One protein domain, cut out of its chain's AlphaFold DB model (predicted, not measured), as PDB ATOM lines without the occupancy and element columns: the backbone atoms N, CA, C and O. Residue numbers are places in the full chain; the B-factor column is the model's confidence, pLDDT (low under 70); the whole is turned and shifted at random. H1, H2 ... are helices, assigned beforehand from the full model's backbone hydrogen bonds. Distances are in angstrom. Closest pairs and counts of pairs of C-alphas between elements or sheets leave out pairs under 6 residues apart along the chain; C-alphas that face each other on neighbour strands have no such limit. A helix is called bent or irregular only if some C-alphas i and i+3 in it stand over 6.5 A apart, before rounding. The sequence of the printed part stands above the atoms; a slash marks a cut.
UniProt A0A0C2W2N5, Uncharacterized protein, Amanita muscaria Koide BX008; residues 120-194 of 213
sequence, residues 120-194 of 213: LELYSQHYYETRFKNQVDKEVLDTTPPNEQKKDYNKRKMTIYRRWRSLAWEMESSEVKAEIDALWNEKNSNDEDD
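What this domain is: This is residues 120 to 194 of the 213 residues of an uncharacterized protein of Amanita muscaria Koide BX008 (UniProt A0A0C2W2N5). The bent helix H1 folds back through a loop into H2, so that its second arm, H1b, makes a crossed helical hairpin with H2, while its first arm, H1a, turns off about perpendicular to both. H2 and H3 make a wide V with its corner at residues 172 and 173; H1a lies between the arms of the V, and the last part of H3, residues 185 to 193, sticks out free. The printed part has 75 residues with three named helices, in the order H1, H2, H3, and no named strand; the class is all helix. The whole is loose, with a radius of gyration of the C-alphas of 15.8 A, and flat, spanning 52 by 29 by 15 A.

Where its parts are: H1, residues 120 to 143, was assigned as one helix by its hydrogen bonds but is bent: C-alphas 131 and 134 are 7.8 A apart. Its arm H1a, residues 120 to 131, begins with C-alpha 120 at (288.332, -59.916, 4.282) and is itself irregular, with C-alphas 126 and 129 7.7 A apart. Its arm H1b, residues 134 to 143, measures 14.2 A from first to last C-alpha. H2, residues 150 to 171, measures 31.4 A and begins with C-alpha 150 at (312.416, -52.698, -1.891). H3, residues 174 to 193, measures 29.1 A and ends with C-alpha 193 at (269.142, -46.141, -1.884).

How they stand to each other: The lines of H1a and H1b are about perpendicular, at 88 degrees. H1b and H2 form a helical hairpin and touch, at a steep tilt of 42 degrees, opposite ways; their closest C-alphas, of Val 136 and Tyr 161, are 5.8 A apart. H2 touches H1b with residues 156 to 164 alone. With residues 165 to 169 alone, H2 touches H1a, about perpendicular at 89 degrees; the closest C-alphas are those of Ser 124 and Arg 165, at 6.8 A. H1a and H3 only just touch, with 3 pairs of C-alphas within 8 A, the closest being Tyr 123 and Ile 180 at 6.3 A; they run opposite ways at a steep tilt of 42 degrees. H2 and H3 are close but not clearly touching, with the C-alphas of Trp 169 and Lys 177 closest at 7.9 A, and only just about perpendicular at 71 degrees. H1b and H3 are apart. Every O i to N i+4 pair is within hydrogen-bond range in H1b and H2; in H1a it is 6 of 8 pairs and in H3 13 of 16.

The domain as a whole: The C-alphas farthest apart, of Pro 146 and Asp 193, are 52.5 A from each other. The printed part has no cut. The link from H1 to H2 has 6 residues and is short; the link from H2 to H3 has 2 and is tight. Residues 146 to 151 and 185 to 194 stand free, and the body without them spans 41 by 16 by 16 A. The mean pLDDT of the printed part is 89.7, and residues 189 to 194 are under 70.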
ATOM      1  N   LEU A 120     286.960 -59.821   3.762       92.06
ATOM      2  CA  LEU A 120     288.332 -59.916   4.282       92.06
ATOM      3  C   LEU A 120     289.066 -58.568   4.324       92.06
ATOM      4  O   LEU A 120     289.938 -58.368   5.168       92.06
ATOM      5  N   GLU A 121     288.757 -57.652   3.404       91.62
ATOM      6  CA  GLU A 121     289.330 -56.303   3.409       91.62
ATOM      7  C   GLU A 121     288.772 -55.508   4.594       91.62
ATOM      8  O   GLU A 121     289.559 -54.909   5.329       91.62
ATOM      9  N   LEU A 122     287.460 -55.603   4.851       92.12
ATOM     10  CA  LEU A 122     286.825 -55.019   6.038       92.12
ATOM     11  C   LEU A 122     287.393 -55.609   7.330       92.12
ATOM     12  O   LEU A 122     287.847 -54.855   8.185       92.12
ATOM     13  N   TYR A 123     287.484 -56.937   7.441       93.31
ATOM     14  CA  TYR A 123     288.102 -57.584   8.600       93.31
ATOM     15  C   TYR A 123     289.508 -57.041   8.862       93.31
ATOM     16  O   TYR A 123     289.824 -56.607   9.967       93.31
ATOM     17  N   SER A 124     290.346 -56.980   7.826       93.31
ATOM     18  CA  SER A 124     291.699 -56.461   7.990       93.31
ATOM     19  C   SER A 124     291.752 -54.978   8.347       93.31
ATOM     20  O   SER A 124     292.668 -54.561   9.042       93.31
ATOM     21  N   GLN A 125     290.782 -54.174   7.919       92.75
ATOM     22  CA  GLN A 125     290.727 -52.764   8.285       92.75
ATOM     23  C   GLN A 125     290.467 -52.579   9.787       92.75
ATOM     24  O   GLN A 125     291.060 -51.691  10.395       92.75
ATOM     25  N   HIS A 126     289.612 -53.418  10.376       92.38
ATOM     26  CA  HIS A 126     289.222 -53.319  11.785       92.38
ATOM     27  C   HIS A 126     290.189 -54.048  12.726       92.38
ATOM     28  O   HIS A 126     290.485 -53.561  13.814       92.38
ATOM     29  N   TYR A 127     290.720 -55.194  12.295       93.56
ATOM     30  CA  TYR A 127     291.392 -56.141  13.184       93.56
ATOM     31  C   TYR A 127     292.873 -56.381  12.865       93.56
ATOM     32  O   TYR A 127     293.525 -57.152  13.566       93.56
ATOM     33  N   TYR A 128     293.452 -55.722  11.852       94.25
ATOM     34  CA  TYR A 128     294.872 -55.915  11.522       94.25
ATOM     35  C   TYR A 128     295.797 -55.585  12.695       94.25
ATOM     36  O   TYR A 128     296.601 -56.428  13.092       94.25
ATOM     37  N   GLU A 129     295.655 -54.383  13.256       93.50
ATOM     38  CA  GLU A 129     296.513 -53.877  14.331       93.50
ATOM     39  C   GLU A 129     296.471 -54.769  15.580       93.50
ATOM     40  O   GLU A 129     297.499 -54.984  16.216       93.50
ATOM     41  N   THR A 130     295.305 -55.333  15.905       93.56
ATOM     42  CA  THR A 130     295.085 -56.075  17.153       93.56
ATOM     43  C   THR A 130     295.291 -57.583  17.025       93.56
ATOM     44  O   THR A 130     295.785 -58.201  17.965       93.56
ATOM     45  N   ARG A 131     294.921 -58.202  15.894       90.50
ATOM     46  CA  ARG A 131     294.870 -59.671  15.775       90.50
ATOM     47  C   ARG A 131     296.129 -60.298  15.188       90.50
ATOM     48  O   ARG A 131     296.569 -61.329  15.691       90.50
ATOM     49  N   PHE A 132     296.682 -59.724  14.116       91.56
ATOM     50  CA  PHE A 132     297.714 -60.421  13.330       91.56
ATOM     51  C   PHE A 132     298.878 -59.553  12.829       91.56
ATOM     52  O   PHE A 132     299.779 -60.070  12.165       91.56
ATOM     53  N   LYS A 133     298.919 -58.253  13.151       94.50
ATOM     54  CA  LYS A 133     300.048 -57.380  12.791       94.50
ATOM     55  C   LYS A 133     301.372 -57.866  13.370       94.50
ATOM     56  O   LYS A 133     302.345 -57.960  12.631       94.50
ATOM     57  N   ASN A 134     301.394 -58.224  14.652       95.44
ATOM     58  CA  ASN A 134     302.619 -58.663  15.327       95.44
ATOM     59  C   ASN A 134     303.223 -59.906  14.657       95.44
ATOM     60  O   ASN A 134     304.436 -60.007  14.499       95.44
ATOM     61  N   GLN A 135     302.377 -60.835  14.220       95.19
ATOM     62  CA  GLN A 135     302.771 -62.055  13.525       95.19
ATOM     63  C   GLN A 135     303.293 -61.748  12.117       95.19
ATOM     64  O   GLN A 135     304.313 -62.304  11.712       95.19
ATOM     65  N   VAL A 136     302.646 -60.822  11.399       95.19
ATOM     66  CA  VAL A 136     303.119 -60.346  10.091       95.19
ATOM     67  C   VAL A 136     304.483 -59.676  10.215       95.19
ATOM     68  O   VAL A 136     305.380 -60.004   9.447       95.19
ATOM     69  N   ASP A 137     304.657 -58.760  11.166       94.88
ATOM     70  CA  ASP A 137     305.910 -58.021  11.329       94.88
ATOM     71  C   ASP A 137     307.051 -58.945  11.773       94.88
ATOM     72  O   ASP A 137     308.156 -58.846  11.236       94.88
ATOM     73  N   LYS A 138     306.770 -59.900  12.670       95.44
ATOM     74  CA  LYS A 138     307.735 -60.926  13.079       95.44
ATOM     75  C   LYS A 138     308.183 -61.782  11.897       95.44
ATOM     76  O   LYS A 138     309.375 -61.910  11.657       95.44
ATOM     77  N   GLU A 139     307.251 -62.319  11.116       95.31
ATOM     78  CA  GLU A 139     307.620 -63.170   9.984       95.31
ATOM     79  C   GLU A 139     308.309 -62.387   8.863       95.31
ATOM     80  O   GLU A 139     309.232 -62.894   8.223       95.31
ATOM     81  N   VAL A 140     307.892 -61.145   8.611       95.31
ATOM     82  CA  VAL A 140     308.592 -60.278   7.661       95.31
ATOM     83  C   VAL A 140     310.034 -60.089   8.115       95.31
ATOM     84  O   VAL A 140     310.931 -60.253   7.296       95.31
ATOM     85  N   LEU A 141     310.275 -59.811   9.396       93.62
ATOM     86  CA  LEU A 141     311.627 -59.667   9.927       93.62
ATOM     87  C   LEU A 141     312.441 -60.966   9.786       93.62
ATOM     88  O   LEU A 141     313.551 -60.922   9.263       93.62
ATOM     89  N   ASP A 142     311.864 -62.108  10.166       93.56
ATOM     90  CA  ASP A 142     312.532 -63.418  10.144       93.56
ATOM     91  C   ASP A 142     312.865 -63.897   8.719       93.56
ATOM     92  O   ASP A 142     313.829 -64.632   8.502       93.56
ATOM     93  N   THR A 143     312.069 -63.492   7.726       91.62
ATOM     94  CA  THR A 143     312.201 -63.960   6.337       91.62
ATOM     95  C   THR A 143     312.859 -62.952   5.399       91.62
ATOM     96  O   THR A 143     313.061 -63.289   4.230       91.62
ATOM     97  N   THR A 144     313.182 -61.735   5.851       91.75
ATOM     98  CA  THR A 144     313.773 -60.692   4.993       91.75
ATOM     99  C   THR A 144     315.284 -60.903   4.827       91.75
ATOM    100  O   THR A 144     316.028 -60.835   5.805       91.75
ATOM    101  N   PRO A 145     315.784 -61.111   3.594       92.19
ATOM    102  CA  PRO A 145     317.216 -61.162   3.324       92.19
ATOM    103  C   PRO A 145     317.875 -59.784   3.524       92.19
ATOM    104  O   PRO A 145     317.286 -58.770   3.140       92.19
ATOM    105  N   PRO A 146     319.130 -59.720   4.005       86.06
ATOM    106  CA  PRO A 146     319.801 -58.455   4.330       86.06
ATOM    107  C   PRO A 146     320.012 -57.504   3.137       86.06
ATOM    108  O   PRO A 146     320.154 -56.305   3.344       86.06
ATOM    109  N   ASN A 147     319.984 -58.006   1.896       90.69
ATOM    110  CA  ASN A 147     320.192 -57.218   0.670       90.69
ATOM    111  C   ASN A 147     318.995 -57.272  -0.296       90.69
ATOM    112  O   ASN A 147     319.161 -57.211  -1.516       90.69
ATOM    113  N   GLU A 148     317.777 -57.438   0.221       92.69
ATOM    114  CA  GLU A 148     316.586 -57.492  -0.626       92.69
ATOM    115  C   GLU A 148     316.225 -56.113  -1.211       92.69
ATOM    116  O   GLU A 148     316.209 -55.090  -0.523       92.69
ATOM    117  N   GLN A 149     315.885 -56.074  -2.505       94.19
ATOM    118  CA  GLN A 149     315.370 -54.854  -3.120       94.19
ATOM    119  C   GLN A 149     313.989 -54.502  -2.557       94.19
ATOM    120  O   GLN A 149     313.130 -55.362  -2.364       94.19
ATOM    121  N   LYS A 150     313.701 -53.202  -2.417       92.62
ATOM    122  CA  LYS A 150     312.416 -52.698  -1.891       92.62
ATOM    123  C   LYS A 150     311.181 -53.285  -2.594       92.62
ATOM    124  O   LYS A 150     310.141 -53.473  -1.964       92.62
ATOM    125  N   LYS A 151     311.272 -53.542  -3.904       93.38
ATOM    126  CA  LYS A 151     310.178 -54.132  -4.691       93.38
ATOM    127  C   LYS A 151     309.862 -55.556  -4.226       93.38
ATOM    128  O   LYS A 151     308.688 -55.875  -4.033       93.38
ATOM    129  N   ASP A 152     310.891 -56.369  -4.026       93.75
ATOM    130  CA  ASP A 152     310.755 -57.768  -3.624       93.75
ATOM    131  C   ASP A 152     310.321 -57.875  -2.159       93.75
ATOM    132  O   ASP A 152     309.368 -58.599  -1.865       93.75
ATOM    133  N   TYR A 153     310.860 -57.014  -1.290       94.38
ATOM    134  CA  TYR A 153     310.413 -56.869   0.099       94.38
ATOM    135  C   TYR A 153     308.905 -56.591   0.197       94.38
ATOM    136  O   TYR A 153     308.170 -57.281   0.902       94.38
ATOM    137  N   ASN A 154     308.399 -55.612  -0.563       94.12
ATOM    138  CA  ASN A 154     306.972 -55.279  -0.553       94.12
ATOM    139  C   ASN A 154     306.104 -56.435  -1.068       94.12
ATOM    140  O   ASN A 154     305.013 -56.672  -0.544       94.12
ATOM    141  N   LYS A 155     306.577 -57.158  -2.090       94.31
ATOM    142  CA  LYS A 155     305.884 -58.335  -2.623       94.31
ATOM    143  C   LYS A 155     305.802 -59.436  -1.563       94.31
ATOM    144  O   LYS A 155     304.718 -59.967  -1.336       94.31
ATOM    145  N   ARG A 156     306.910 -59.727  -0.878       93.88
ATOM    146  CA  ARG A 156     306.994 -60.705   0.215       93.88
ATOM    147  C   ARG A 156     306.085 -60.328   1.381       93.88
ATOM    148  O   ARG A 156     305.240 -61.132   1.770       93.88
ATOM    149  N   LYS A 157     306.180 -59.084   1.865       95.25
ATOM    150  CA  LYS A 157     305.319 -58.557   2.933       95.25
ATOM    151  C   LYS A 157     303.838 -58.716   2.597       95.25
ATOM    152  O   LYS A 157     303.062 -59.142   3.445       95.25
ATOM    153  N   MET A 158     303.445 -58.421   1.358       96.00
ATOM    154  CA  MET A 158     302.059 -58.583   0.915       96.00
ATOM    155  C   MET A 158     301.615 -60.053   0.905       96.00
ATOM    156  O   MET A 158     300.485 -60.349   1.292       96.00
ATOM    157  N   THR A 159     302.484 -60.981   0.497       96.50
ATOM    158  CA  THR A 159     302.204 -62.425   0.553       96.50
ATOM    159  C   THR A 159     302.006 -62.900   1.993       96.50
ATOM    160  O   THR A 159     301.003 -63.553   2.282       96.50
ATOM    161  N   ILE A 160     302.909 -62.518   2.902       96.19
ATOM    162  CA  ILE A 160     302.834 -62.849   4.333       96.19
ATOM    163  C   ILE A 160     301.545 -62.289   4.943       96.19
ATOM    164  O   ILE A 160     300.782 -63.021   5.571       96.19
ATOM    165  N   TYR A 161     301.251 -61.013   4.685       96.88
ATOM    166  CA  TYR A 161     300.026 -60.355   5.137       96.88
ATOM    167  C   TYR A 161     298.763 -61.091   4.675       96.88
ATOM    168  O   TYR A 161     297.873 -61.349   5.482       96.88
ATOM    169  N   ARG A 162     298.674 -61.459   3.388       95.81
ATOM    170  CA  ARG A 162     297.498 -62.164   2.851       95.81
ATOM    171  C   ARG A 162     297.296 -63.513   3.531       95.81
ATOM    172  O   ARG A 162     296.160 -63.839   3.855       95.81
ATOM    173  N   ARG A 163     298.382 -64.252   3.771       96.19
ATOM    174  CA  ARG A 163     298.337 -65.548   4.451       96.19
ATOM    175  C   ARG A 163     297.854 -65.410   5.895       96.19
ATOM    176  O   ARG A 163     296.905 -66.085   6.273       96.19
ATOM    177  N   TRP A 164     298.453 -64.508   6.674       96.12
ATOM    178  CA  TRP A 164     298.040 -64.275   8.064       96.12
ATOM    179  C   TRP A 164     296.617 -63.755   8.180       96.12
ATOM    180  O   TRP A 164     295.898 -64.178   9.075       96.12
ATOM    181  N   ARG A 165     296.183 -62.892   7.259       96.12
ATOM    182  CA  ARG A 165     294.799 -62.419   7.214       96.12
ATOM    183  C   ARG A 165     293.812 -63.571   7.025       96.12
ATOM    184  O   ARG A 165     292.804 -63.604   7.719       96.12
ATOM    185  N   SER A 166     294.089 -64.492   6.100       94.12
ATOM    186  CA  SER A 166     293.236 -65.667   5.880       94.12
ATOM    187  C   SER A 166     293.206 -66.582   7.103       94.12
ATOM    188  O   SER A 166     292.125 -66.934   7.560       94.12
ATOM    189  N   LEU A 167     294.369 -66.881   7.690       93.94
ATOM    190  CA  LEU A 167     294.456 -67.710   8.898       93.94
ATOM    191  C   LEU A 167     293.729 -67.076  10.091       93.94
ATOM    192  O   LEU A 167     292.985 -67.753  10.793       93.94
ATOM    193  N   ALA A 168     293.922 -65.775  10.313       93.75
ATOM    194  CA  ALA A 168     293.256 -65.048  11.386       93.75
ATOM    195  C   ALA A 168     291.735 -65.060  11.197       93.75
ATOM    196  O   ALA A 168     291.013 -65.350  12.142       93.75
ATOM    197  N   TRP A 169     291.254 -64.843   9.968       94.25
ATOM    198  CA  TRP A 169     289.830 -64.929   9.652       94.25
ATOM    199  C   TRP A 169     289.253 -66.327   9.892       94.25
ATOM    200  O   TRP A 169     288.169 -66.457  10.452       94.25
ATOM    201  N   GLU A 170     289.959 -67.385   9.496       94.50
ATOM    202  CA  GLU A 170     289.507 -68.764   9.708       94.50
ATOM    203  C   GLU A 170     289.375 -69.093  11.200       94.50
ATOM    204  O   GLU A 170     288.341 -69.630  11.605       94.50
ATOM    205  N   MET A 171     290.356 -68.682  12.011       92.75
ATOM    206  CA  MET A 171     290.396 -68.911  13.463       92.75
ATOM    207  C   MET A 171     289.491 -67.981  14.283       92.75
ATOM    208  O   MET A 171     289.306 -68.208  15.477       92.75
ATOM    209  N   GLU A 172     288.945 -66.926  13.681       93.44
ATOM    210  CA  GLU A 172     288.114 -65.959  14.395       93.44
ATOM    211  C   GLU A 172     286.751 -66.558  14.799       93.44
ATOM    212  O   GLU A 172     286.199 -67.438  14.116       93.44
ATOM    213  N   SER A 173     286.197 -66.049  15.904       93.81
ATOM    214  CA  SER A 173     284.888 -66.446  16.417       93.81
ATOM    215  C   SER A 173     283.756 -66.144  15.429       93.81
ATOM    216  O   SER A 173     283.845 -65.262  14.567       93.81
ATOM    217  N   SER A 174     282.651 -66.881  15.564       92.19
ATOM    218  CA  SER A 174     281.427 -66.642  14.791       92.19
ATOM    219  C   SER A 174     280.856 -65.241  15.022       92.19
ATOM    220  O   SER A 174     280.290 -64.667  14.096       92.19
ATOM    221  N   GLU A 175     281.045 -64.674  16.214       92.25
ATOM    222  CA  GLU A 175     280.583 -63.328  16.580       92.25
ATOM    223  C   GLU A 175     281.244 -62.240  15.728       92.25
ATOM    224  O   GLU A 175     280.555 -61.420  15.129       92.25
ATOM    225  N   VAL A 176     282.573 -62.270  15.587       90.56
ATOM    226  CA  VAL A 176     283.302 -61.280  14.777       90.56
ATOM    227  C   VAL A 176     283.017 -61.474  13.287       90.56
ATOM    228  O   VAL A 176     282.929 -60.507  12.532       90.56
ATOM    229  N   LYS A 177     282.824 -62.720  12.837       91.50
ATOM    230  CA  LYS A 177     282.391 -62.990  11.456       91.50
ATOM    231  C   LYS A 177     281.009 -62.392  11.181       91.50
ATOM    232  O   LYS A 177     280.827 -61.772  10.137       91.50
ATOM    233  N   ALA A 178     280.074 -62.523  12.124       91.94
ATOM    234  CA  ALA A 178     278.747 -61.922  12.031       91.94
ATOM    235  C   ALA A 178     278.799 -60.383  12.058       91.94
ATOM    236  O   ALA A 178     278.089 -59.741  11.290       91.94
ATOM    237  N   GLU A 179     279.671 -59.789  12.876       92.19
ATOM    238  CA  GLU A 179     279.899 -58.338  12.904       92.19
ATOM    239  C   GLU A 179     280.405 -57.816  11.549       92.19
ATOM    240  O   GLU A 179     279.852 -56.865  10.994       92.19
ATOM    241  N   ILE A 180     281.425 -58.458  10.973       93.19
ATOM    242  CA  ILE A 180     281.952 -58.076   9.656       93.19
ATOM    243  C   ILE A 180     280.904 -58.282   8.556       93.19
ATOM    244  O   ILE A 180     280.848 -57.485   7.617       93.19
ATOM    245  N   ASP A 181     280.062 -59.307   8.666       91.75
ATOM    246  CA  ASP A 181     278.949 -59.534   7.743       91.75
ATOM    247  C   ASP A 181     277.884 -58.436   7.842       91.75
ATOM    248  O   ASP A 181     277.431 -57.942   6.808       91.75
ATOM    249  N   ALA A 182     277.544 -57.991   9.054       91.19
ATOM    250  CA  ALA A 182     276.645 -56.861   9.268       91.19
ATOM    251  C   ALA A 182     277.215 -55.566   8.662       91.19
ATOM    252  O   ALA A 182     276.524 -54.895   7.898       91.19
ATOM    253  N   LEU A 183     278.498 -55.271   8.902       89.12
ATOM    254  CA  LEU A 183     279.185 -54.106   8.327       89.12
ATOM    255  C   LEU A 183     279.279 -54.166   6.797       89.12
ATOM    256  O   LEU A 183     279.235 -53.136   6.119       89.12
ATOM    257  N   TRP A 184     279.455 -55.363   6.234       90.06
ATOM    258  CA  TRP A 184     279.486 -55.559   4.788       90.06
ATOM    259  C   TRP A 184     278.105 -55.331   4.164       90.06
ATOM    260  O   TRP A 184     278.018 -54.689   3.120       90.06
ATOM    261  N   ASN A 185     277.040 -55.803   4.818       86.94
ATOM    262  CA  ASN A 185     275.665 -55.568   4.384       86.94
ATOM    263  C   ASN A 185     275.297 -54.080   4.470       86.94
ATOM    264  O   ASN A 185     274.850 -53.524   3.475       86.94
ATOM    265  N   GLU A 186     275.576 -53.407   5.591       84.81
ATOM    266  CA  GLU A 186     275.302 -51.972   5.772       84.81
ATOM    267  C   GLU A 186     275.965 -51.118   4.679       84.81
ATOM    268  O   GLU A 186     275.324 -50.271   4.055       84.81
ATOM    269  N   LYS A 187     277.243 -51.384   4.378       79.12
ATOM    270  CA  LYS A 187     277.964 -50.671   3.314       79.12
ATOM    271  C   LYS A 187     277.434 -50.961   1.916       79.12
ATOM    272  O   LYS A 187     277.575 -50.111   1.049       79.12
ATOM    273  N   ASN A 188     276.866 -52.139   1.684       75.38
ATOM    274  CA  ASN A 188     276.352 -52.506   0.371       75.38
ATOM    275  C   ASN A 188     274.905 -52.072   0.145       75.38
ATOM    276  O   ASN A 188     274.559 -51.852  -1.013       75.38
ATOM    277  N   SER A 189     274.101 -51.963   1.207       69.31
ATOM    278  CA  SER A 189     272.706 -51.512   1.164       69.31
ATOM    279  C   SER A 189     272.591 -49.991   1.035       69.31
ATOM    280  O   SER A 189     271.757 -49.519   0.274       69.31
ATOM    281  N   ASN A 190     273.478 -49.216   1.675       58.72
ATOM    282  CA  ASN A 190     273.504 -47.753   1.512       58.72
ATOM    283  C   ASN A 190     273.841 -47.296   0.077       58.72
ATOM    284  O   ASN A 190     273.513 -46.177  -0.297       58.72
ATOM    285  N   ASP A 191     274.470 -48.152  -0.734       54.47
ATOM    286  CA  ASP A 191     274.760 -47.858  -2.145       54.47
ATOM    287  C   ASP A 191     273.541 -48.079  -3.074       54.47
ATOM    288  O   ASP A 191     273.598 -47.685  -4.239       54.47
ATOM    289  N   GLU A 192     272.469 -48.739  -2.611       52.81
ATOM    290  CA  GLU A 192     271.264 -49.009  -3.421       52.81
ATOM    291  C   GLU A 192     270.192 -47.910  -3.286       52.81
ATOM    292  O   GLU A 192     269.478 -47.652  -4.255       52.81
ATOM    293  N   ASP A 193     270.129 -47.209  -2.146       47.78
ATOM    294  CA  ASP A 193     269.142 -46.141  -1.884       47.78
ATOM    295  C   ASP A 193     269.509 -44.791  -2.536       47.78
ATOM    296  O   ASP A 193     268.636 -44.016  -2.925       47.78
ATOM    297  N   ASP A 194     270.801 -44.521  -2.754       44.84
ATOM    298  CA  ASP A 194     271.270 -43.295  -3.428       44.84
ATOM    299  C   ASP A 194     271.017 -43.315  -4.954       44.84
ATOM    300  O   ASP A 194     271.257 -42.327  -5.650       44.84
TER     301      ASP A 194